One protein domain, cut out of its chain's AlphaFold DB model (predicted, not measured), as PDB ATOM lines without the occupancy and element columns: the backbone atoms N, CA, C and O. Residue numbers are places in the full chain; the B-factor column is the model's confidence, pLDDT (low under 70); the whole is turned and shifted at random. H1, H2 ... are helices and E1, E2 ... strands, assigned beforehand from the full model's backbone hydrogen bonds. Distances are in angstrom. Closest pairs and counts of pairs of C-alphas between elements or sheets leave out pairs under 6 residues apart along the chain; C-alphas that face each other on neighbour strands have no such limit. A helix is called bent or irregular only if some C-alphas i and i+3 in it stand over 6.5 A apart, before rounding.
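AT A GLANCE: This is residues 86 to 238 of the 296 residues of the protein "Autophagy-related protein 9" of Entamoeba histolytica HM-1:IMSS-B (UniProt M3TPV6). A long helical hairpin, H3 and H4, reaches out from a head of shorter helices, H1, H2, H5, H6 and H7, and makes the length. In the head H5 packs on H2, and residues 232 to 238 of H8 stick out. Printed are 153 residues, mostly helix in class, with eight named helices and one strand in the order H1 to H7, E1, H8. The whole is loose, with a radius of gyration of the C-alphas of 21.4 A and spans of 68 by 33 by 27 A.

HOW THE PARTS SIT: H1, residues 89 to 95, touches residues 105 to 109 alone of H2, residues 102 to 119, about perpendicular at 84 degrees; the closest C-alphas, of Trp 92 and Thr 105, are 7.1 A apart. H2 is irregular, C-alphas 111 and 114 being 7.2 A apart, with a kink of 50 degrees near residue 113. H3, residues 127 to 153, and H4, residues 160 to 179, form a hairpin at a shallow tilt of 33 degrees, only just short of steep; their closest C-alphas, of Lys 136 and Ala 174, are 6.3 A apart. H5, residues 189 to 200, touches H2 at a shallow tilt of 9 degrees, opposite ways, closest at the C-alphas of Arg 108 and Phe 199, 5.8 A. H6, residues 205 to 208, touches H7, residues 213 to 224, only at the corner. Residues 223 to 224 alone of H7 touch H1, closest at the C-alphas of Ala 91 and Ile 224, 4.9 A. E1, residues 225 to 227, pairs with no named strand, and H8, residues 228 to 238, touches no helix. Every O i to N i+4 pair is within hydrogen-bond range in H1, H7 and H8, but 11 of 14 in H2, 22 of 23 in H3, 15 of 16 in H4 and 6 of 8 in H5; H6 is too short for such a pair.

IN THESE COORDINATES: H1 begins at C-alpha 89 (-9.844, -35.017, -15.072). H2 is 24.7 A long, H3 38.6 A and H4 29.4 A. H8 ends at C-alpha 238 (-2.583, -37.030, -26.471).

THE WHOLE: The two farthest C-alphas, of Asn 99 and Thr 153, are 69.2 A apart. The printed part has no cut and no long link. Its mean pLDDT is 78.0, with residues 121, 123 to 128, 154 to 160 and 178 to 186 under 70.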
ATOM      1  N   HIS A  86     -15.234 -26.588 -18.239       86.06
ATOM      2  CA  HIS A  86     -15.416 -27.654 -17.267       86.06
ATOM      3  C   HIS A  86     -14.111 -27.927 -16.509       86.06
ATOM      4  O   HIS A  86     -13.013 -27.613 -16.977       86.06
ATOM      5  N   PHE A  87     -14.240 -28.529 -15.326       86.38
ATOM      6  CA  PHE A  87     -13.096 -29.038 -14.575       86.38
ATOM      7  C   PHE A  87     -12.510 -30.262 -15.276       86.38
ATOM      8  O   PHE A  87     -13.239 -31.181 -15.652       86.38
ATOM      9  N   THR A  88     -11.191 -30.273 -15.448       85.50
ATOM     10  CA  THR A  88     -10.476 -31.368 -16.111       85.50
ATOM     11  C   THR A  88     -10.419 -32.618 -15.232       85.50
ATOM     12  O   THR A  88     -10.555 -32.546 -14.011       85.50
ATOM     13  N   LYS A  89     -10.120 -33.780 -15.830       84.19
ATOM     14  CA  LYS A  89      -9.844 -35.017 -15.072       84.19
ATOM     15  C   LYS A  89      -8.712 -34.833 -14.052       84.19
ATOM     16  O   LYS A  89      -8.756 -35.407 -12.972       84.19
ATOM     17  N   TYR A  90      -7.728 -33.994 -14.383       81.75
ATOM     18  CA  TYR A  90      -6.656 -33.616 -13.466       81.75
ATOM     19  C   TYR A  90      -7.191 -32.854 -12.246       81.75
ATOM     20  O   TYR A  90      -6.896 -33.234 -11.120       81.75
ATOM     21  N   ALA A  91      -8.041 -31.843 -12.451       83.69
ATOM     22  CA  ALA A  91      -8.662 -31.096 -11.355       83.69
ATOM     23  C   ALA A  91      -9.516 -31.986 -10.444       83.69
ATOM     24  O   ALA A  91      -9.528 -31.805  -9.230       83.69
ATOM     25  N   TRP A  92     -10.212 -32.963 -11.027       84.06
ATOM     26  CA  TRP A  92     -10.972 -33.947 -10.262       84.06
ATOM     27  C   TRP A  92     -10.090 -34.758  -9.323       84.06
ATOM     28  O   TRP A  92     -10.473 -34.960  -8.179       84.06
ATOM     29  N   LEU A  93      -8.919 -35.198  -9.781       83.00
ATOM     30  CA  LEU A  93      -7.966 -35.907  -8.928       83.00
ATOM     31  C   LEU A  93      -7.349 -34.979  -7.879       83.00
ATOM     32  O   LEU A  93      -7.248 -35.364  -6.721       83.00
ATOM     33  N   LEU A  94      -6.995 -33.752  -8.266       83.38
ATOM     34  CA  LEU A  94      -6.364 -32.770  -7.384       83.38
ATOM     35  C   LEU A  94      -7.267 -32.358  -6.208       83.38
ATOM     36  O   LEU A  94      -6.788 -32.200  -5.091       83.38
ATOM     37  N   TYR A  95      -8.566 -32.164  -6.454       84.56
ATOM     38  CA  TYR A  95      -9.520 -31.675  -5.448       84.56
ATOM     39  C   TYR A  95     -10.305 -32.777  -4.730       84.56
ATOM     40  O   TYR A  95     -11.149 -32.485  -3.868       84.56
ATOM     41  N   ARG A  96     -10.055 -34.039  -5.084       83.69
ATOM     42  CA  ARG A  96     -10.678 -35.183  -4.427       83.69
ATOM     43  C   ARG A  96     -10.047 -35.399  -3.063       83.69
ATOM     44  O   ARG A  96      -8.829 -35.466  -2.928       83.69
ATOM     45  N   LYS A  97     -10.890 -35.542  -2.045       83.31
ATOM     46  CA  LYS A  97     -10.423 -35.912  -0.710       83.31
ATOM     47  C   LYS A  97     -10.185 -37.412  -0.606       83.31
ATOM     48  O   LYS A  97     -10.808 -38.211  -1.307       83.31
ATOM     49  N   TYR A  98      -9.318 -37.790   0.327       80.62
ATOM     50  CA  TYR A  98      -9.158 -39.185   0.712       80.62
ATOM     51  C   TYR A  98     -10.510 -39.762   1.167       80.62
ATOM     52  O   TYR A  98     -11.256 -39.089   1.882       80.62
ATOM     53  N   ASN A  99     -10.836 -40.978   0.721       82.50
ATOM     54  CA  ASN A  99     -12.119 -41.661   0.954       82.50
ATOM     55  C   ASN A  99     -13.388 -40.945   0.449       82.50
ATOM     56  O   ASN A  99     -14.492 -41.340   0.812       82.50
ATOM     57  N   GLU A 100     -13.269 -39.937  -0.415       82.12
ATOM     58  CA  GLU A 100     -14.436 -39.276  -1.008       82.12
ATOM     59  C   GLU A 100     -14.981 -40.062  -2.204       82.12
ATOM     60  O   GLU A 100     -14.224 -40.515  -3.082       82.12
ATOM     61  N   LEU A 101     -16.305 -40.204  -2.268       88.25
ATOM     62  CA  LEU A 101     -16.967 -40.881  -3.378       88.25
ATOM     63  C   LEU A 101     -16.967 -39.988  -4.632       88.25
ATOM     64  O   LEU A 101     -17.081 -38.766  -4.532       88.25
ATOM     65  N   PRO A 102     -16.903 -40.563  -5.849       83.69
ATOM     66  CA  PRO A 102     -16.797 -39.770  -7.079       83.69
ATOM     67  C   PRO A 102     -17.918 -38.737  -7.285       83.69
ATOM     68  O   PRO A 102     -17.686 -37.689  -7.884       83.69
ATOM     69  N   HIS A 103     -19.131 -39.013  -6.801       87.81
ATOM     70  CA  HIS A 103     -20.273 -38.105  -6.938       87.81
ATOM     71  C   HIS A 103     -20.252 -36.943  -5.925       87.81
ATOM     72  O   HIS A 103     -20.822 -35.884  -6.176       87.81
ATOM     73  N   GLU A 104     -19.571 -37.100  -4.791       85.50
ATOM     74  CA  GLU A 104     -19.392 -36.025  -3.809       85.50
ATOM     75  C   GLU A 104     -18.394 -34.994  -4.345       85.50
ATOM     76  O   GLU A 104     -18.641 -33.789  -4.314       85.50
ATOM     77  N   THR A 105     -17.301 -35.459  -4.959       85.81
ATOM     78  CA  THR A 105     -16.371 -34.569  -5.662       85.81
ATOM     79  C   THR A 105     -17.058 -33.883  -6.849       85.81
ATOM     80  O   THR A 105     -16.869 -32.683  -7.065       85.81
ATOM     81  N   SER A 106     -17.884 -34.613  -7.610       86.00
ATOM     82  CA  SER A 106     -18.565 -34.066  -8.791       86.00
ATOM     83  C   SER A 106     -19.540 -32.946  -8.445       86.00
ATOM     84  O   SER A 106     -19.546 -31.917  -9.117       86.00
ATOM     85  N   THR A 107     -20.327 -33.120  -7.384       87.81
ATOM     86  CA  THR A 107     -21.305 -32.130  -6.915       87.81
ATOM     87  C   THR A 107     -20.613 -30.855  -6.443       87.81
ATOM     88  O   THR A 107     -20.944 -29.776  -6.938       87.81
ATOM     89  N   ARG A 108     -19.565 -30.964  -5.613       88.44
ATOM     90  CA  ARG A 108     -18.765 -29.803  -5.171       88.44
ATOM     91  C   ARG A 108     -18.155 -29.031  -6.340       88.44
ATOM     92  O   ARG A 108     -18.207 -27.802  -6.376       88.44
ATOM     93  N   LEU A 109     -17.571 -29.742  -7.306       87.81
ATOM     94  CA  LEU A 109     -16.982 -29.104  -8.482       87.81
ATOM     95  C   LEU A 109     -18.051 -28.494  -9.391       87.81
ATOM     96  O   LEU A 109     -17.818 -27.425  -9.946       87.81
ATOM     97  N   PHE A 110     -19.222 -29.117  -9.523       88.44
ATOM     98  CA  PHE A 110     -20.323 -28.575 -10.316       88.44
ATOM     99  C   PHE A 110     -20.840 -27.247  -9.748       88.44
ATOM    100  O   PHE A 110     -21.022 -26.288 -10.500       88.44
ATOM    101  N   GLU A 111     -20.985 -27.150  -8.426       88.38
ATOM    102  CA  GLU A 111     -21.353 -25.909  -7.732       88.38
ATOM    103  C   GLU A 111     -20.305 -24.796  -7.901       88.38
ATOM    104  O   GLU A 111     -20.650 -23.616  -7.971       88.38
ATOM    105  N   ALA A 112     -19.026 -25.159  -8.038       88.44
ATOM    106  CA  ALA A 112     -17.928 -24.213  -8.226       88.44
ATOM    107  C   ALA A 112     -17.807 -23.660  -9.663       88.44
ATOM    108  O   ALA A 112     -17.137 -22.645  -9.870       88.44
ATOM    109  N   ILE A 113     -18.446 -24.283 -10.665       88.25
ATOM    110  CA  ILE A 113     -18.377 -23.881 -12.086       88.25
ATOM    111  C   ILE A 113     -18.659 -22.384 -12.317       88.25
ATOM    112  O   ILE A 113     -17.846 -21.749 -12.993       88.25
ATOM    113  N   PRO A 114     -19.755 -21.776 -11.817       86.50
ATOM    114  CA  PRO A 114     -20.037 -20.361 -12.073       86.50
ATOM    115  C   PRO A 114     -18.945 -19.426 -11.537       86.50
ATOM    116  O   PRO A 114     -18.656 -18.407 -12.163       86.50
ATOM    117  N   LEU A 115     -18.306 -19.773 -10.415       85.19
ATOM    118  CA  LEU A 115     -17.188 -19.008  -9.852       85.19
ATOM    119  C   LEU A 115     -15.908 -19.211 -10.671       85.19
ATOM    120  O   LEU A 115     -15.242 -18.240 -11.023       85.19
ATOM    121  N   ALA A 116     -15.606 -20.454 -11.054       85.69
ATOM    122  CA  ALA A 116     -14.470 -20.782 -11.914       85.69
ATOM    123  C   ALA A 116     -14.552 -20.070 -13.275       85.69
ATOM    124  O   ALA A 116     -13.557 -19.550 -13.779       85.69
ATOM    125  N   GLN A 117     -15.753 -19.966 -13.848       85.56
ATOM    126  CA  GLN A 117     -15.980 -19.237 -15.097       85.56
ATOM    127  C   GLN A 117     -15.643 -17.748 -14.984       85.56
ATOM    128  O   GLN A 117     -15.169 -17.175 -15.962       85.56
ATOM    129  N   GLN A 118     -15.820 -17.127 -13.814       82.69
ATOM    130  CA  GLN A 118     -15.449 -15.724 -13.607       82.69
ATOM    131  C   GLN A 118     -13.931 -15.511 -13.590       82.69
ATOM    132  O   GLN A 118     -13.476 -14.445 -13.996       82.69
ATOM    133  N   LEU A 119     -13.146 -16.507 -13.165       78.75
ATOM    134  CA  LEU A 119     -11.680 -16.441 -13.235       78.75
ATOM    135  C   LEU A 119     -11.177 -16.507 -14.675       78.75
ATOM    136  O   LEU A 119     -10.180 -15.874 -15.021       78.75
ATOM    137  N   THR A 120     -11.889 -17.240 -15.532       75.12
ATOM    138  CA  THR A 120     -11.488 -17.377 -16.929       75.12
ATOM    139  C   THR A 120     -11.738 -16.106 -17.736       75.12
ATOM    140  O   THR A 120     -12.857 -15.603 -17.800       75.12
ATOM    141  N   GLY A 121     -10.722 -15.625 -18.445       66.44
ATOM    142  CA  GLY A 121     -10.801 -14.435 -19.292       66.44
ATOM    143  C   GLY A 121     -10.382 -13.125 -18.621       66.44
ATOM    144  O   GLY A 121     -10.297 -12.111 -19.307       66.44
ATOM    145  N   ILE A 122     -10.039 -13.125 -17.325       71.00
ATOM    146  CA  ILE A 122      -9.509 -11.928 -16.638       71.00
ATOM    147  C   ILE A 122      -8.191 -11.461 -17.286       71.00
ATOM    148  O   ILE A 122      -7.953 -10.260 -17.436       71.00
ATOM    149  N   ASN A 123      -7.377 -12.410 -17.755       63.50
ATOM    150  CA  ASN A 123      -6.113 -12.146 -18.444       63.50
ATOM    151  C   ASN A 123      -6.265 -11.758 -19.928       63.50
ATOM    152  O   ASN A 123      -5.268 -11.425 -20.566       63.50
ATOM    153  N   GLN A 124      -7.476 -11.729 -20.500       62.88
ATOM    154  CA  GLN A 124      -7.681 -11.428 -21.929       62.88
ATOM    155  C   GLN A 124      -7.503  -9.943 -22.300       62.88
ATOM    156  O   GLN A 124      -7.849  -9.538 -23.403       62.88
ATOM    157  N   LYS A 125      -6.894  -9.117 -21.442       57.19
ATOM    158  CA  LYS A 125      -6.619  -7.687 -21.698       57.19
ATOM    159  C   LYS A 125      -5.523  -7.425 -22.755       57.19
ATOM    160  O   LYS A 125      -4.973  -6.331 -22.806       57.19
ATOM    161  N   GLY A 126      -5.157  -8.424 -23.558       62.00
ATOM    162  CA  GLY A 126      -4.049  -8.359 -24.512       62.00
ATOM    163  C   GLY A 126      -4.435  -7.897 -25.921       62.00
ATOM    164  O   GLY A 126      -5.606  -7.734 -26.260       62.00
ATOM    165  N   ILE A 127      -3.417  -7.773 -26.778       65.81
ATOM    166  CA  ILE A 127      -3.506  -7.452 -28.218       65.81
ATOM    167  C   ILE A 127      -4.550  -8.311 -28.948       65.81
ATOM    168  O   ILE A 127      -5.281  -7.802 -29.797       65.81
ATOM    169  N   LEU A 128      -4.680  -9.590 -28.576       69.88
ATOM    170  CA  LEU A 128      -5.658 -10.509 -29.159       69.88
ATOM    171  C   LEU A 128      -7.096  -9.975 -29.047       69.88
ATOM    172  O   LEU A 128      -7.843 -10.039 -30.016       69.88
ATOM    173  N   PHE A 129      -7.467  -9.368 -27.916       71.94
ATOM    174  CA  PHE A 129      -8.797  -8.781 -27.729       71.94
ATOM    175  C   PHE A 129      -9.048  -7.607 -28.683       71.94
ATOM    176  O   PHE A 129     -10.124  -7.494 -29.272       71.94
ATOM    177  N   HIS A 130      -8.043  -6.754 -28.889       75.44
ATOM    178  CA  HIS A 130      -8.139  -5.642 -29.834       75.44
ATOM    179  C   HIS A 130      -8.252  -6.128 -31.280       75.44
ATOM    180  O   HIS A 130      -9.118  -5.644 -32.010       75.44
ATOM    181  N   ILE A 131      -7.455  -7.128 -31.672       77.69
ATOM    182  CA  ILE A 131      -7.545  -7.762 -32.995       77.69
ATOM    183  C   ILE A 131      -8.950  -8.340 -33.205       77.69
ATOM    184  O   ILE A 131      -9.588  -8.061 -34.218       77.69
ATOM    185  N   MET A 132      -9.479  -9.072 -32.223       73.81
ATOM    186  CA  MET A 132     -10.819  -9.664 -32.296       73.81
ATOM    187  C   MET A 132     -11.933  -8.608 -32.376       73.81
ATOM    188  O   MET A 132     -12.952  -8.834 -33.032       73.81
ATOM    189  N   ARG A 133     -11.744  -7.434 -31.761       76.62
ATOM    190  CA  ARG A 133     -12.673  -6.297 -31.870       76.62
ATOM    191  C   ARG A 133     -12.687  -5.679 -33.255       76.62
ATOM    192  O   ARG A 133     -13.769  -5.485 -33.808       76.62
ATOM    193  N   VAL A 134     -11.516  -5.408 -33.818       83.50
ATOM    194  CA  VAL A 134     -11.399  -4.865 -35.177       83.50
ATOM    195  C   VAL A 134     -11.977  -5.850 -36.188       83.50
ATOM    196  O   VAL A 134     -12.794  -5.468 -37.026       83.50
ATOM    197  N   LEU A 135     -11.641  -7.134 -36.059       81.12
ATOM    198  CA  LEU A 135     -12.117  -8.158 -36.978       81.12
ATOM    199  C   LEU A 135     -13.642  -8.328 -36.916       81.12
ATOM    200  O   LEU A 135     -14.284  -8.431 -37.956       81.12
ATOM    201  N   LYS A 136     -14.250  -8.275 -35.721       80.69
ATOM    202  CA  LYS A 136     -15.715  -8.301 -35.576       80.69
ATOM    203  C   LYS A 136     -16.378  -7.141 -36.318       80.69
ATOM    204  O   LYS A 136     -17.372  -7.362 -37.005       80.69
ATOM    205  N   ILE A 137     -15.837  -5.929 -36.185       83.50
ATOM    206  CA  ILE A 137     -16.368  -4.740 -36.866       83.50
ATOM    207  C   ILE A 137     -16.279  -4.932 -38.384       83.50
ATOM    208  O   ILE A 137     -17.293  -4.785 -39.064       83.50
ATOM    209  N   LEU A 138     -15.121  -5.361 -38.898       85.38
ATOM    210  CA  LEU A 138     -14.916  -5.628 -40.326       85.38
ATOM    211  C   LEU A 138     -15.886  -6.686 -40.871       85.38
ATOM    212  O   LEU A 138     -16.570  -6.440 -41.860       85.38
ATOM    213  N   VAL A 139     -15.999  -7.835 -40.199       83.00
ATOM    214  CA  VAL A 139     -16.894  -8.937 -40.599       83.00
ATOM    215  C   VAL A 139     -18.360  -8.492 -40.559       83.00
ATOM    216  O   VAL A 139     -19.113  -8.778 -41.487       83.00
ATOM    217  N   SER A 140     -18.770  -7.743 -39.530       80.19
ATOM    218  CA  SER A 140     -20.138  -7.213 -39.443       80.19
ATOM    219  C   SER A 140     -20.447  -6.183 -40.536       80.19
ATOM    220  O   SER A 140     -21.526  -6.230 -41.122       80.19
ATOM    221  N   GLY A 141     -19.486  -5.314 -40.871       84.38
ATOM    222  CA  GLY A 141     -19.609  -4.355 -41.969       84.38
ATOM    223  C   GLY A 141     -19.724  -5.048 -43.327       84.38
ATOM    224  O   GLY A 141     -20.588  -4.697 -44.124       84.38
ATOM    225  N   LEU A 142     -18.928  -6.097 -43.561       83.06
ATOM    226  CA  LEU A 142     -19.037  -6.924 -44.765       83.06
ATOM    227  C   LEU A 142     -20.403  -7.616 -44.858       83.06
ATOM    228  O   LEU A 142     -21.021  -7.594 -45.918       83.06
ATOM    229  N   CYS A 143     -20.920  -8.163 -43.754       80.06
ATOM    230  CA  CYS A 143     -22.270  -8.731 -43.706       80.06
ATOM    231  C   CYS A 143     -23.344  -7.717 -44.130       80.06
ATOM    232  O   CYS A 143     -24.223  -8.056 -44.924       80.06
ATOM    233  N   LEU A 144     -23.258  -6.476 -43.636       83.06
ATOM    234  CA  LEU A 144     -24.213  -5.409 -43.953       83.06
ATOM    235  C   LEU A 144     -24.187  -4.985 -45.423       83.06
ATOM    236  O   LEU A 144     -25.203  -4.514 -45.918       83.06
ATOM    237  N   ILE A 145     -23.065  -5.148 -46.123       82.50
ATOM    238  CA  ILE A 145     -22.956  -4.819 -47.551       82.50
ATOM    239  C   ILE A 145     -23.406  -6.006 -48.407       82.50
ATOM    240  O   ILE A 145     -24.156  -5.845 -49.369       82.50
ATOM    241  N   ILE A 146     -22.965  -7.213 -48.055       78.56
ATOM    242  CA  ILE A 146     -23.113  -8.397 -48.904       78.56
ATOM    243  C   ILE A 146     -24.543  -8.933 -48.885       78.56
ATOM    244  O   ILE A 146     -25.039  -9.334 -49.934       78.56
ATOM    245  N   ILE A 147     -25.228  -8.908 -47.736       79.38
ATOM    246  CA  ILE A 147     -26.606  -9.414 -47.633       79.38
ATOM    247  C   ILE A 147     -27.568  -8.587 -48.516       79.38
ATOM    248  O   ILE A 147     -28.261  -9.182 -49.346       79.38
ATOM    249  N   PRO A 148     -27.591  -7.238 -48.442       81.12
ATOM    250  CA  PRO A 148     -28.421  -6.431 -49.337       81.12
ATOM    251  C   PRO A 148     -27.996  -6.538 -50.801       81.12
ATOM    252  O   PRO A 148     -28.852  -6.631 -51.678       81.12
ATOM    253  N   LEU A 149     -26.688  -6.571 -51.083       77.56
ATOM    254  CA  LEU A 149     -26.184  -6.675 -52.453       77.56
ATOM    255  C   LEU A 149     -26.579  -8.007 -53.107       77.56
ATOM    256  O   LEU A 149     -26.994  -8.023 -54.267       77.56
ATOM    257  N   ALA A 150     -26.518  -9.115 -52.366       74.50
ATOM    258  CA  ALA A 150     -26.980 -10.423 -52.826       74.50
ATOM    259  C   ALA A 150     -28.494 -10.429 -53.095       74.50
ATOM    260  O   ALA A 150     -28.931 -10.967 -54.115       74.50
ATOM    261  N   SER A 151     -29.278  -9.769 -52.231       75.62
ATOM    262  CA  SER A 151     -30.727  -9.614 -52.403       75.62
ATOM    263  C   SER A 151     -31.089  -8.789 -53.642       75.62
ATOM    264  O   SER A 151     -32.004  -9.158 -54.374       75.62
ATOM    265  N   LEU A 152     -30.383  -7.682 -53.898       80.06
ATOM    266  CA  LEU A 152     -30.648  -6.792 -55.036       80.06
ATOM    267  C   LEU A 152     -30.261  -7.432 -56.372       80.06
ATOM    268  O   LEU A 152     -30.986  -7.327 -57.357       80.06
ATOM    269  N   THR A 153     -29.122  -8.118 -56.398       75.25
ATOM    270  CA  THR A 153     -28.549  -8.683 -57.629       75.25
ATOM    271  C   THR A 153     -29.060 -10.089 -57.941       75.25
ATOM    272  O   THR A 153     -28.628 -10.677 -58.930       75.25
ATOM    273  N   LYS A 154     -29.960 -10.654 -57.119       68.94
ATOM    274  CA  LYS A 154     -30.451 -12.042 -57.236       68.94
ATOM    275  C   LYS A 154     -29.308 -13.051 -57.444       68.94
ATOM    276  O   LYS A 154     -29.411 -13.945 -58.278       68.94
ATOM    277  N   PHE A 155     -28.204 -12.886 -56.711       63.84
ATOM    278  CA  PHE A 155     -27.020 -13.765 -56.756       63.84
ATOM    279  C   PHE A 155     -26.217 -13.785 -58.074       63.84
ATOM    280  O   PHE A 155     -25.367 -14.657 -58.264       63.84
ATOM    281  N   THR A 156     -26.425 -12.821 -58.972       57.69
ATOM    282  CA  THR A 156     -25.775 -12.805 -60.299       57.69
ATOM    283  C   THR A 156     -24.289 -12.417 -60.279       57.69
ATOM    284  O   THR A 156     -23.543 -12.880 -61.132       57.69
ATOM    285  N   PHE A 157     -23.825 -11.625 -59.301       57.81
ATOM    286  CA  PHE A 157     -22.470 -11.040 -59.317       57.81
ATOM    287  C   PHE A 157     -21.318 -12.004 -58.991       57.81
ATOM    288  O   PHE A 157     -20.234 -11.865 -59.544       57.81
ATOM    289  N   PHE A 158     -21.526 -12.962 -58.087       58.69
ATOM    290  CA  PHE A 158     -20.478 -13.906 -57.666       58.69
ATOM    291  C   PHE A 158     -20.804 -15.361 -58.055       58.69
ATOM    292  O   PHE A 158     -19.939 -16.232 -57.954       58.69
ATOM    293  N   GLY A 159     -22.026 -15.628 -58.531       64.44
ATOM    294  CA  GLY A 159     -22.574 -16.971 -58.718       64.44
ATOM    295  C   GLY A 159     -23.284 -17.491 -57.461       64.44
ATOM    296  O   GLY A 159     -22.946 -17.140 -56.328       64.44
ATOM    297  N   ILE A 160     -24.294 -18.344 -57.652       66.62
ATOM    298  CA  ILE A 160     -25.177 -18.824 -56.572       66.62
ATOM    299  C   ILE A 160     -24.393 -19.603 -55.497       66.62
ATOM    300  O   ILE A 160     -24.652 -19.454 -54.308       66.62
ATOM    301  N   SER A 161     -23.395 -20.400 -55.888       70.00
ATOM    302  CA  SER A 161     -22.631 -21.251 -54.963       70.00
ATOM    303  C   SER A 161     -21.707 -20.464 -54.028       70.00
ATOM    304  O   SER A 161     -21.683 -20.714 -52.823       70.00
ATOM    305  N   SER A 162     -20.964 -19.493 -54.560       74.88
ATOM    306  CA  SER A 162     -20.014 -18.685 -53.790       74.88
ATOM    307  C   SER A 162     -20.733 -17.685 -52.881       74.88
ATOM    308  O   SER A 162     -20.350 -17.539 -51.725       74.88
ATOM    309  N   THR A 163     -21.820 -17.061 -53.353       72.19
ATOM    310  CA  THR A 163     -22.647 -16.147 -52.546       72.19
ATOM    311  C   THR A 163     -23.303 -16.857 -51.369       72.19
ATOM    312  O   THR A 163     -23.269 -16.328 -50.260       72.19
ATOM    313  N   LEU A 164     -23.845 -18.064 -51.571       72.56
ATOM    314  CA  LEU A 164     -24.407 -18.874 -50.487       72.56
ATOM    315  C   LEU A 164     -23.346 -19.263 -49.458       72.56
ATOM    316  O   LEU A 164     -23.570 -19.101 -48.259       72.56
ATOM    317  N   LEU A 165     -22.177 -19.724 -49.911       78.19
ATOM    318  CA  LEU A 165     -21.081 -20.087 -49.013       78.19
ATOM    319  C   LEU A 165     -20.632 -18.878 -48.188       78.19
ATOM    320  O   LEU A 165     -20.451 -18.989 -46.979       78.19
ATOM    321  N   LEU A 166     -20.533 -17.705 -48.812       75.12
ATOM    322  CA  LEU A 166     -20.139 -16.466 -48.151       75.12
ATOM    323  C   LEU A 166     -21.212 -15.961 -47.168       75.12
ATOM    324  O   LEU A 166     -20.881 -15.535 -46.061       75.12
ATOM    325  N   MET A 167     -22.497 -16.085 -47.523       73.75
ATOM    326  CA  MET A 167     -23.626 -15.780 -46.634       73.75
ATOM    327  C   MET A 167     -23.734 -16.733 -45.441       73.75
ATOM    328  O   MET A 167     -24.330 -16.359 -44.441       73.75
ATOM    329  N   ILE A 168     -23.166 -17.938 -45.508       76.00
ATOM    330  CA  ILE A 168     -23.098 -18.859 -44.364       76.00
ATOM    331  C   ILE A 168     -21.822 -18.612 -43.551       76.00
ATOM    332  O   ILE A 168     -21.865 -18.537 -42.321       76.00
ATOM    333  N   ALA A 169     -20.680 -18.448 -44.220       77.81
ATOM    334  CA  ALA A 169     -19.373 -18.297 -43.589       77.81
ATOM    335  C   ALA A 169     -19.247 -16.995 -42.781       77.81
ATOM    336  O   ALA A 169     -18.776 -17.016 -41.649       77.81
ATOM    337  N   ILE A 170     -19.690 -15.852 -43.310       77.75
ATOM    338  CA  ILE A 170     -19.498 -14.567 -42.619       77.75
ATOM    339  C   ILE A 170     -20.336 -14.484 -41.325       77.75
ATOM    340  O   ILE A 170     -19.765 -14.153 -40.281       77.75
ATOM    341  N   PRO A 171     -21.636 -14.848 -41.308       74.44
ATOM    342  CA  PRO A 171     -22.414 -14.872 -40.071       74.44
ATOM    343  C   PRO A 171     -21.925 -15.910 -39.063       74.44
ATOM    344  O   PRO A 171     -21.909 -15.623 -37.869       74.44
ATOM    345  N   THR A 172     -21.491 -17.095 -39.509       75.25
ATOM    346  CA  THR A 172     -20.928 -18.107 -38.593       75.25
ATOM    347  C   THR A 172     -19.651 -17.605 -37.927       75.25
ATOM    348  O   THR A 172     -19.521 -17.701 -36.708       75.25
ATOM    349  N   ILE A 173     -18.761 -16.966 -38.687       76.12
ATOM    350  CA  ILE A 173     -17.565 -16.305 -38.160       76.12
ATOM    351  C   ILE A 173     -17.950 -15.193 -37.166       76.12
ATOM    352  O   ILE A 173     -17.411 -15.131 -36.060       76.12
ATOM    353  N   ALA A 174     -18.926 -14.345 -37.501       72.62
ATOM    354  CA  ALA A 174     -19.402 -13.281 -36.613       72.62
ATOM    355  C   ALA A 174     -20.003 -13.818 -35.297       72.62
ATOM    356  O   ALA A 174     -19.770 -13.240 -34.230       72.62
ATOM    357  N   LEU A 175     -20.746 -14.930 -35.358       74.00
ATOM    358  CA  LEU A 175     -21.312 -15.621 -34.196       74.00
ATOM    359  C   LEU A 175     -20.230 -16.239 -33.307       74.00
ATOM    360  O   LEU A 175     -20.310 -16.126 -32.087       74.00
ATOM    361  N   ILE A 176     -19.197 -16.846 -33.895       72.25
ATOM    362  CA  ILE A 176     -18.045 -17.356 -33.139       72.25
ATOM    363  C   ILE A 176     -17.363 -16.204 -32.392       72.25
ATOM    364  O   ILE A 176     -17.067 -16.317 -31.200       72.25
ATOM    365  N   TYR A 177     -17.180 -15.057 -33.051       70.44
ATOM    366  CA  TYR A 177     -16.550 -13.903 -32.417       70.44
ATOM    367  C   TYR A 177     -17.394 -13.278 -31.316       70.44
ATOM    368  O   TYR A 177     -16.844 -12.910 -30.281       70.44
ATOM    369  N   SER A 178     -18.712 -13.156 -31.482       67.06
ATOM    370  CA  SER A 178     -19.567 -12.562 -30.448       67.06
ATOM    371  C   SER A 178     -19.527 -13.343 -29.128       67.06
ATOM    372  O   SER A 178     -19.614 -12.728 -28.068       67.06
ATOM    373  N   GLN A 179     -19.291 -14.657 -29.182       66.00
ATOM    374  CA  GLN A 179     -19.194 -15.536 -28.012       66.00
ATOM    375  C   GLN A 179     -17.876 -15.416 -27.238       66.00
ATOM    376  O   GLN A 179     -17.817 -15.770 -26.064       66.00
ATOM    377  N   THR A 180     -16.815 -14.915 -27.868       61.97
ATOM    378  CA  THR A 180     -15.500 -14.773 -27.217       61.97
ATOM    379  C   THR A 180     -15.411 -13.567 -26.276       61.97
ATOM    380  O   THR A 180     -14.471 -13.462 -25.491       61.97
ATOM    381  N   TYR A 181     -16.406 -12.676 -26.300       57.44
ATOM    382  CA  TYR A 181     -16.478 -11.528 -25.402       57.44
ATOM    383  C   TYR A 181     -16.996 -11.954 -24.034       57.44
ATOM    384  O   TYR A 181     -18.200 -12.112 -23.832       57.44
ATOM    385  N   LYS A 182     -16.093 -12.090 -23.063       60.41
ATOM    386  CA  LYS A 182     -16.497 -12.243 -21.665       60.41
ATOM    387  C   LYS A 182     -16.817 -10.886 -21.048       60.41
ATOM    388  O   LYS A 182     -16.093  -9.907 -21.220       60.41
ATOM    389  N   LYS A 183     -17.948 -10.838 -20.340       56.75
ATOM    390  CA  LYS A 183     -18.392  -9.672 -19.571       56.75
ATOM    391  C   LYS A 183     -17.341  -9.390 -18.493       56.75
ATOM    392  O   LYS A 183     -16.921 -10.316 -17.804       56.75
ATOM    393  N   GLN A 184     -16.906  -8.136 -18.372       56.62
ATOM    394  CA  GLN A 184     -15.929  -7.742 -17.356       56.62
ATOM    395  C   GLN A 184     -16.440  -8.130 -15.966       56.62
ATOM    396  O   GLN A 184     -17.570  -7.807 -15.595       56.62
ATOM    397  N   THR A 185     -15.615  -8.856 -15.218       61.09
ATOM    398  CA  THR A 185     -15.906  -9.228 -13.837       61.09
ATOM    399  C   THR A 185     -15.641  -8.038 -12.918       61.09
ATOM    400  O   THR A 185     -14.655  -7.323 -13.064       61.09
ATOM    401  N   ILE A 186     -16.561  -7.810 -11.979       59.53
ATOM    402  CA  ILE A 186     -16.512  -6.681 -11.033       59.53
ATOM    403  C   ILE A 186     -15.562  -6.987  -9.854       59.53
ATOM    404  O   ILE A 186     -15.070  -6.078  -9.195       59.53
ATOM    405  N   LYS A 187     -15.286  -8.272  -9.586       73.38
ATOM    406  CA  LYS A 187     -14.486  -8.743  -8.442       73.38
ATOM    407  C   LYS A 187     -13.030  -9.002  -8.832       73.38
ATOM    408  O   LYS A 187     -12.755  -9.445  -9.945       73.38
ATOM    409  N   SER A 188     -12.114  -8.782  -7.887       78.88
ATOM    410  CA  SER A 188     -10.696  -9.121  -8.077       78.88
ATOM    411  C   SER A 188     -10.499 -10.646  -8.178       78.88
ATOM    412  O   SER A 188     -11.202 -11.399  -7.496       78.88
ATOM    413  N   PRO A 189      -9.547 -11.129  -8.997       79.12
ATOM    414  CA  PRO A 189      -9.283 -12.562  -9.168       79.12
ATOM    415  C   PRO A 189      -8.945 -13.261  -7.847       79.12
ATOM    416  O   PRO A 189      -9.435 -14.358  -7.602       79.12
ATOM    417  N   ARG A 190      -8.213 -12.593  -6.946       82.44
ATOM    418  CA  ARG A 190      -7.906 -13.112  -5.604       82.44
ATOM    419  C   ARG A 190      -9.160 -13.397  -4.777       82.44
ATOM    420  O   ARG A 190      -9.266 -14.462  -4.179       82.44
ATOM    421  N   GLN A 191     -10.127 -12.478  -4.766       84.12
ATOM    422  CA  GLN A 191     -11.388 -12.690  -4.047       84.12
ATOM    423  C   GLN A 191     -12.147 -13.888  -4.619       84.12
ATOM    424  O   GLN A 191     -12.670 -14.700  -3.865       84.12
ATOM    425  N   ILE A 192     -12.192 -14.027  -5.947       83.19
ATOM    426  CA  ILE A 192     -12.873 -15.157  -6.591       83.19
ATOM    427  C   ILE A 192     -12.159 -16.478  -6.262       83.19
ATOM    428  O   ILE A 192     -12.832 -17.461  -5.963       83.19
ATOM    429  N   ALA A 193     -10.822 -16.494  -6.244       83.12
ATOM    430  CA  ALA A 193     -10.040 -17.660  -5.838       83.12
ATOM    431  C   ALA A 193     -10.342 -18.068  -4.386       83.12
ATOM    432  O   ALA A 193     -10.607 -19.239  -4.137       83.12
ATOM    433  N   GLN A 194     -10.416 -17.116  -3.450       84.81
ATOM    434  CA  GLN A 194     -10.805 -17.383  -2.057       84.81
ATOM    435  C   GLN A 194     -12.222 -17.961  -1.941       84.81
ATOM    436  O   GLN A 194     -12.446 -18.916  -1.203       84.81
ATOM    437  N   TYR A 195     -13.188 -17.450  -2.710       84.62
ATOM    438  CA  TYR A 195     -14.524 -18.053  -2.745       84.62
ATOM    439  C   TYR A 195     -14.505 -19.470  -3.325       84.62
ATOM    440  O   TYR A 195     -15.239 -20.331  -2.849       84.62
ATOM    441  N   LEU A 196     -13.664 -19.725  -4.329       85.12
ATOM    442  CA  LEU A 196     -13.523 -21.040  -4.952       85.12
ATOM    443  C   LEU A 196     -12.899 -22.069  -3.994       85.12
ATOM    444  O   LEU A 196     -13.316 -23.229  -4.006       85.12
ATOM    445  N   GLN A 197     -11.990 -21.641  -3.111       85.50
ATOM    446  CA  GLN A 197     -11.395 -22.482  -2.063       85.50
ATOM    447  C   GLN A 197     -12.446 -23.096  -1.133       85.50
ATOM    448  O   GLN A 197     -12.292 -24.243  -0.718       85.50
ATOM    449  N   ASN A 198     -13.548 -22.396  -0.855       84.56
ATOM    450  CA  ASN A 198     -14.620 -22.934  -0.011       84.56
ATOM    451  C   ASN A 198     -15.275 -24.186  -0.623       84.56
ATOM    452  O   ASN A 198     -15.702 -25.084   0.106       84.56
ATOM    453  N   PHE A 199     -15.311 -24.278  -1.955       83.69
ATOM    454  CA  PHE A 199     -15.880 -25.420  -2.673       83.69
ATOM    455  C   PHE A 199     -14.843 -26.524  -2.908       83.69
ATOM    456  O   PHE A 199     -15.091 -27.702  -2.617       83.69
ATOM    457  N   THR A 200     -13.655 -26.155  -3.398       81.12
ATOM    458  CA  THR A 200     -12.583 -27.117  -3.703       81.12
ATOM    459  C   THR A 200     -11.931 -27.677  -2.442       81.12
ATOM    460  O   THR A 200     -11.451 -28.809  -2.460       81.12
ATOM    461  N   LYS A 201     -11.989 -26.941  -1.322       80.69
ATOM    462  CA  LYS A 201     -11.342 -27.257  -0.038       80.69
ATOM    463  C   LYS A 201      -9.821 -27.420  -0.166       80.69
ATOM    464  O   LYS A 201      -9.209 -28.115   0.638       80.69
ATOM    465  N   TYR A 202      -9.236 -26.783  -1.179       78.94
ATOM    466  CA  TYR A 202      -7.804 -26.764  -1.455       78.94
ATOM    467  C   TYR A 202      -7.307 -25.323  -1.402       78.94
ATOM    468  O   TYR A 202      -7.810 -24.476  -2.144       78.94
ATOM    469  N   TYR A 203      -6.338 -25.060  -0.526       76.38
ATOM    470  CA  TYR A 203      -5.692 -23.759  -0.388       76.38
ATOM    471  C   TYR A 203      -4.379 -23.746  -1.167       76.38
ATOM    472  O   TYR A 203      -3.575 -24.663  -1.030       76.38
ATOM    473  N   ASP A 204      -4.166 -22.708  -1.970       78.00
ATOM    474  CA  ASP A 204      -2.900 -22.482  -2.667       78.00
ATOM    475  C   ASP A 204      -2.342 -21.132  -2.217       78.00
ATOM    476  O   ASP A 204      -2.857 -20.074  -2.589       78.00
ATOM    477  N   GLU A 205      -1.302 -21.193  -1.385       80.75
ATOM    478  CA  GLU A 205      -0.611 -20.045  -0.783       80.75
ATOM    479  C   GLU A 205      -0.071 -19.074  -1.844       80.75
ATOM    480  O   GLU A 205       0.052 -17.872  -1.601       80.75
ATOM    481  N   ARG A 206       0.177 -19.552  -3.074       81.00
ATOM    482  CA  ARG A 206       0.693 -18.723  -4.171       81.00
ATOM    483  C   ARG A 206      -0.261 -17.582  -4.547       81.00
ATOM    484  O   ARG A 206       0.208 -16.570  -5.067       81.00
ATOM    485  N   TRP A 207      -1.563 -17.695  -4.256       80.00
ATOM    486  CA  TRP A 207      -2.548 -16.622  -4.481       80.00
ATOM    487  C   TRP A 207      -2.353 -15.394  -3.586       80.00
ATOM    488  O   TRP A 207      -2.939 -14.343  -3.857       80.00
ATOM    489  N   GLU A 208      -1.554 -15.496  -2.524       80.06
ATOM    490  CA  GLU A 208      -1.207 -14.350  -1.682       80.06
ATOM    491  C   GLU A 208      -0.193 -13.421  -2.358       80.06
ATOM    492  O   GLU A 208      -0.187 -12.218  -2.084       80.06
ATOM    493  N   ASN A 209       0.604 -13.954  -3.290       83.12
ATOM    494  CA  ASN A 209       1.648 -13.222  -3.994       83.12
ATOM    495  C   ASN A 209       1.107 -12.555  -5.273       83.12
ATOM    496  O   ASN A 209       0.822 -13.246  -6.255       83.12
ATOM    497  N   PRO A 210       1.035 -11.209  -5.340       78.00
ATOM    498  CA  PRO A 210       0.470 -10.508  -6.498       78.00
ATOM    499  C   PRO A 210       1.305 -10.679  -7.777       78.00
ATOM    500  O   PRO A 210       0.773 -10.599  -8.883       78.00
ATOM    501  N   SER A 211       2.606 -10.954  -7.655       81.00
ATOM    502  CA  SER A 211       3.489 -11.230  -8.796       81.00
ATOM    503  C   SER A 211       3.130 -12.526  -9.531       81.00
ATOM    504  O   SER A 211       3.311 -12.611 -10.746       81.00
ATOM    505  N   MET A 212       2.580 -13.514  -8.818       82.00
ATOM    506  CA  MET A 212       2.260 -14.843  -9.349       82.00
ATOM    507  C   MET A 212       0.854 -14.924  -9.951       82.00
ATOM    508  O   MET A 212       0.545 -15.886 -10.649       82.00
ATOM    509  N   GLU A 213       0.009 -13.912  -9.740       81.00
ATOM    510  CA  GLU A 213      -1.405 -13.916 -10.133       81.00
ATOM    511  C   GLU A 213      -1.606 -14.262 -11.616       81.00
ATOM    512  O   GLU A 213      -2.432 -15.107 -11.964       81.00
ATOM    513  N   ARG A 214      -0.807 -13.665 -12.511       80.75
ATOM    514  CA  ARG A 214      -0.902 -13.953 -13.952       80.75
ATOM    515  C   ARG A 214      -0.549 -15.399 -14.267       80.75
ATOM    516  O   ARG A 214      -1.258 -16.022 -15.053       80.75
ATOM    517  N   GLN A 215       0.518 -15.915 -13.659       82.38
ATOM    518  CA  GLN A 215       0.963 -17.289 -13.851       82.38
ATOM    519  C   GLN A 215      -0.094 -18.273 -13.341       82.38
ATOM    520  O   GLN A 215      -0.468 -19.187 -14.072       82.38
ATOM    521  N   LEU A 216      -0.653 -18.033 -12.154       82.88
ATOM    522  CA  LEU A 216      -1.705 -18.865 -11.567       82.88
ATOM    523  C   LEU A 216      -2.981 -18.864 -12.406       82.88
ATOM    524  O   LEU A 216      -3.557 -19.921 -12.644       82.88
ATOM    525  N   LEU A 217      -3.399 -17.706 -12.923       82.75
ATOM    526  CA  LEU A 217      -4.539 -17.623 -13.837       82.75
ATOM    527  C   LEU A 217      -4.289 -18.419 -15.124       82.75
ATOM    528  O   LEU A 217      -5.178 -19.134 -15.587       82.75
ATOM    529  N   THR A 218      -3.080 -18.341 -15.692       80.94
ATOM    530  CA  THR A 218      -2.740 -19.148 -16.874       80.94
ATOM    531  C   THR A 218      -2.673 -20.638 -16.562       80.94
ATOM    532  O   THR A 218      -3.167 -21.440 -17.348       80.94
ATOM    533  N   GLU A 219      -2.116 -21.028 -15.417       82.00
ATOM    534  CA  GLU A 219      -2.053 -22.419 -14.968       82.00
ATOM    535  C   GLU A 219      -3.468 -22.971 -14.759       82.00
ATOM    536  O   GLU A 219      -3.791 -24.044 -15.269       82.00
ATOM    537  N   PHE A 220      -4.345 -22.191 -14.127       84.44
ATOM    538  CA  PHE A 220      -5.747 -22.529 -13.916       84.44
ATOM    539  C   PHE A 220      -6.490 -22.776 -15.239       84.44
ATOM    540  O   PHE A 220      -7.105 -23.830 -15.406       84.44
ATOM    541  N   GLU A 221      -6.373 -21.875 -16.221       81.81
ATOM    542  CA  GLU A 221      -6.979 -22.031 -17.558       81.81
ATOM    543  C   GLU A 221      -6.327 -23.139 -18.416       81.81
ATOM    544  O   GLU A 221      -6.927 -23.666 -19.363       81.81
ATOM    545  N   ASN A 222      -5.069 -23.487 -18.135       81.19
ATOM    546  CA  ASN A 222      -4.306 -24.475 -18.897       81.19
ATOM    547  C   ASN A 222      -4.364 -25.885 -18.326       81.19
ATOM    548  O   ASN A 222      -4.102 -26.818 -19.079       81.19
ATOM    549  N   SER A 223      -4.683 -26.068 -17.049       80.38
ATOM    550  CA  SER A 223      -4.598 -27.378 -16.394       80.38
ATOM    551  C   SER A 223      -5.873 -27.761 -15.648       80.38
ATOM    552  O   SER A 223      -6.304 -28.910 -15.754       80.38
ATOM    553  N   ILE A 224      -6.525 -26.815 -14.968       84.88
ATOM    554  CA  ILE A 224      -7.620 -27.096 -14.028       84.88
ATOM    555  C   ILE A 224      -8.993 -26.914 -14.683       84.88
ATOM    556  O   ILE A 224      -9.859 -27.779 -14.550       84.88
ATOM    557  N   PHE A 225      -9.199 -25.818 -15.413       85.44
ATOM    558  CA  PHE A 225     -10.507 -25.441 -15.946       85.44
ATOM    559  C   PHE A 225     -10.410 -25.090 -17.437       85.44
ATOM    560  O   PHE A 225      -9.995 -23.993 -17.816       85.44
ATOM    561  N   LYS A 226     -10.774 -26.049 -18.297       84.25
ATOM    562  CA  LYS A 226     -10.585 -25.980 -19.757       84.25
ATOM    563  C   LYS A 226     -11.914 -25.864 -20.491       84.25
ATOM    564  O   LYS A 226     -12.942 -26.323 -20.002       84.25
ATOM    565  N   SER A 227     -11.884 -25.274 -21.685       83.00
ATOM    566  CA  SER A 227     -13.002 -25.362 -22.627       83.00
ATOM    567  C   SER A 227     -13.052 -26.740 -23.287       83.00
ATOM    568  O   SER A 227     -12.009 -27.376 -23.469       83.00
ATOM    569  N   ASN A 228     -14.243 -27.170 -23.709       81.06
ATOM    570  CA  ASN A 228     -14.415 -28.427 -24.450       81.06
ATOM    571  C   ASN A 228     -13.557 -28.474 -25.720       81.06
ATOM    572  O   ASN A 228     -12.994 -29.515 -26.033       81.06
ATOM    573  N   LEU A 229     -13.392 -27.338 -26.407       77.38
ATOM    574  CA  LEU A 229     -12.510 -27.229 -27.573       77.38
ATOM    575  C   LEU A 229     -11.039 -27.492 -27.218       77.38
ATOM    576  O   LEU A 229     -10.330 -28.183 -27.940       77.38
ATOM    577  N   LYS A 230     -10.551 -26.945 -26.103       80.62
ATOM    578  CA  LYS A 230      -9.162 -27.170 -25.696       80.62
ATOM    579  C   LYS A 230      -8.944 -28.611 -25.248       80.62
ATOM    580  O   LYS A 230      -7.932 -29.203 -25.592       80.62
ATOM    581  N   GLN A 231      -9.913 -29.179 -24.533       81.62
ATOM    582  CA  GLN A 231      -9.870 -30.582 -24.142       81.62
ATOM    583  C   GLN A 231      -9.881 -31.514 -25.359       81.62
ATOM    584  O   GLN A 231      -9.094 -32.453 -25.388       81.62
ATOM    585  N   SER A 232     -10.709 -31.249 -26.373       77.44
ATOM    586  CA  SER A 232     -10.723 -32.073 -27.584       77.44
ATOM    587  C   SER A 232      -9.401 -32.002 -28.343       77.44
ATOM    588  O   SER A 232      -8.894 -33.027 -28.787       77.44
ATOM    589  N   LEU A 233      -8.798 -30.815 -28.448       79.38
ATOM    590  CA  LEU A 233      -7.458 -30.675 -29.024       79.38
ATOM    591  C   LEU A 233      -6.415 -31.462 -28.223       79.38
ATOM    592  O   LEU A 233      -5.616 -32.184 -28.818       79.38
ATOM    593  N   ASP A 234      -6.449 -31.375 -26.894       77.94
ATOM    594  CA  ASP A 234      -5.540 -32.132 -26.034       77.94
ATOM    595  C   ASP A 234      -5.726 -33.649 -26.215       77.94
ATOM    596  O   ASP A 234      -4.740 -34.375 -26.285       77.94
ATOM    597  N   GLU A 235      -6.962 -34.141 -26.350       76.00
ATOM    598  CA  GLU A 235      -7.271 -35.563 -26.580       76.00
ATOM    599  C   GLU A 235      -6.881 -36.048 -27.987       76.00
ATOM    600  O   GLU A 235      -6.490 -37.206 -28.157       76.00
ATOM    601  N   ILE A 236      -6.940 -35.177 -28.998       73.75
ATOM    602  CA  ILE A 236      -6.458 -35.477 -30.352       73.75
ATOM    603  C   ILE A 236      -4.930 -35.611 -30.354       73.75
ATOM    604  O   ILE A 236      -4.402 -36.505 -31.008       73.75
ATOM    605  N   ILE A 237      -4.209 -34.759 -29.620       74.19
ATOM    606  CA  ILE A 237      -2.735 -34.765 -29.615       74.19
ATOM    607  C   ILE A 237      -2.169 -35.733 -28.553       74.19
ATOM    608  O   ILE A 237      -1.024 -36.180 -28.662       74.19
ATOM    609  N   ALA A 238      -2.971 -36.130 -27.558       72.50
ATOM    610  CA  ALA A 238      -2.583 -37.030 -26.471       72.50
ATOM    611  C   ALA A 238      -1.821 -38.294 -26.911       72.50
ATOM    612  O   ALA A 238      -0.828 -38.607 -26.255       72.50
TER     613      ALA A 238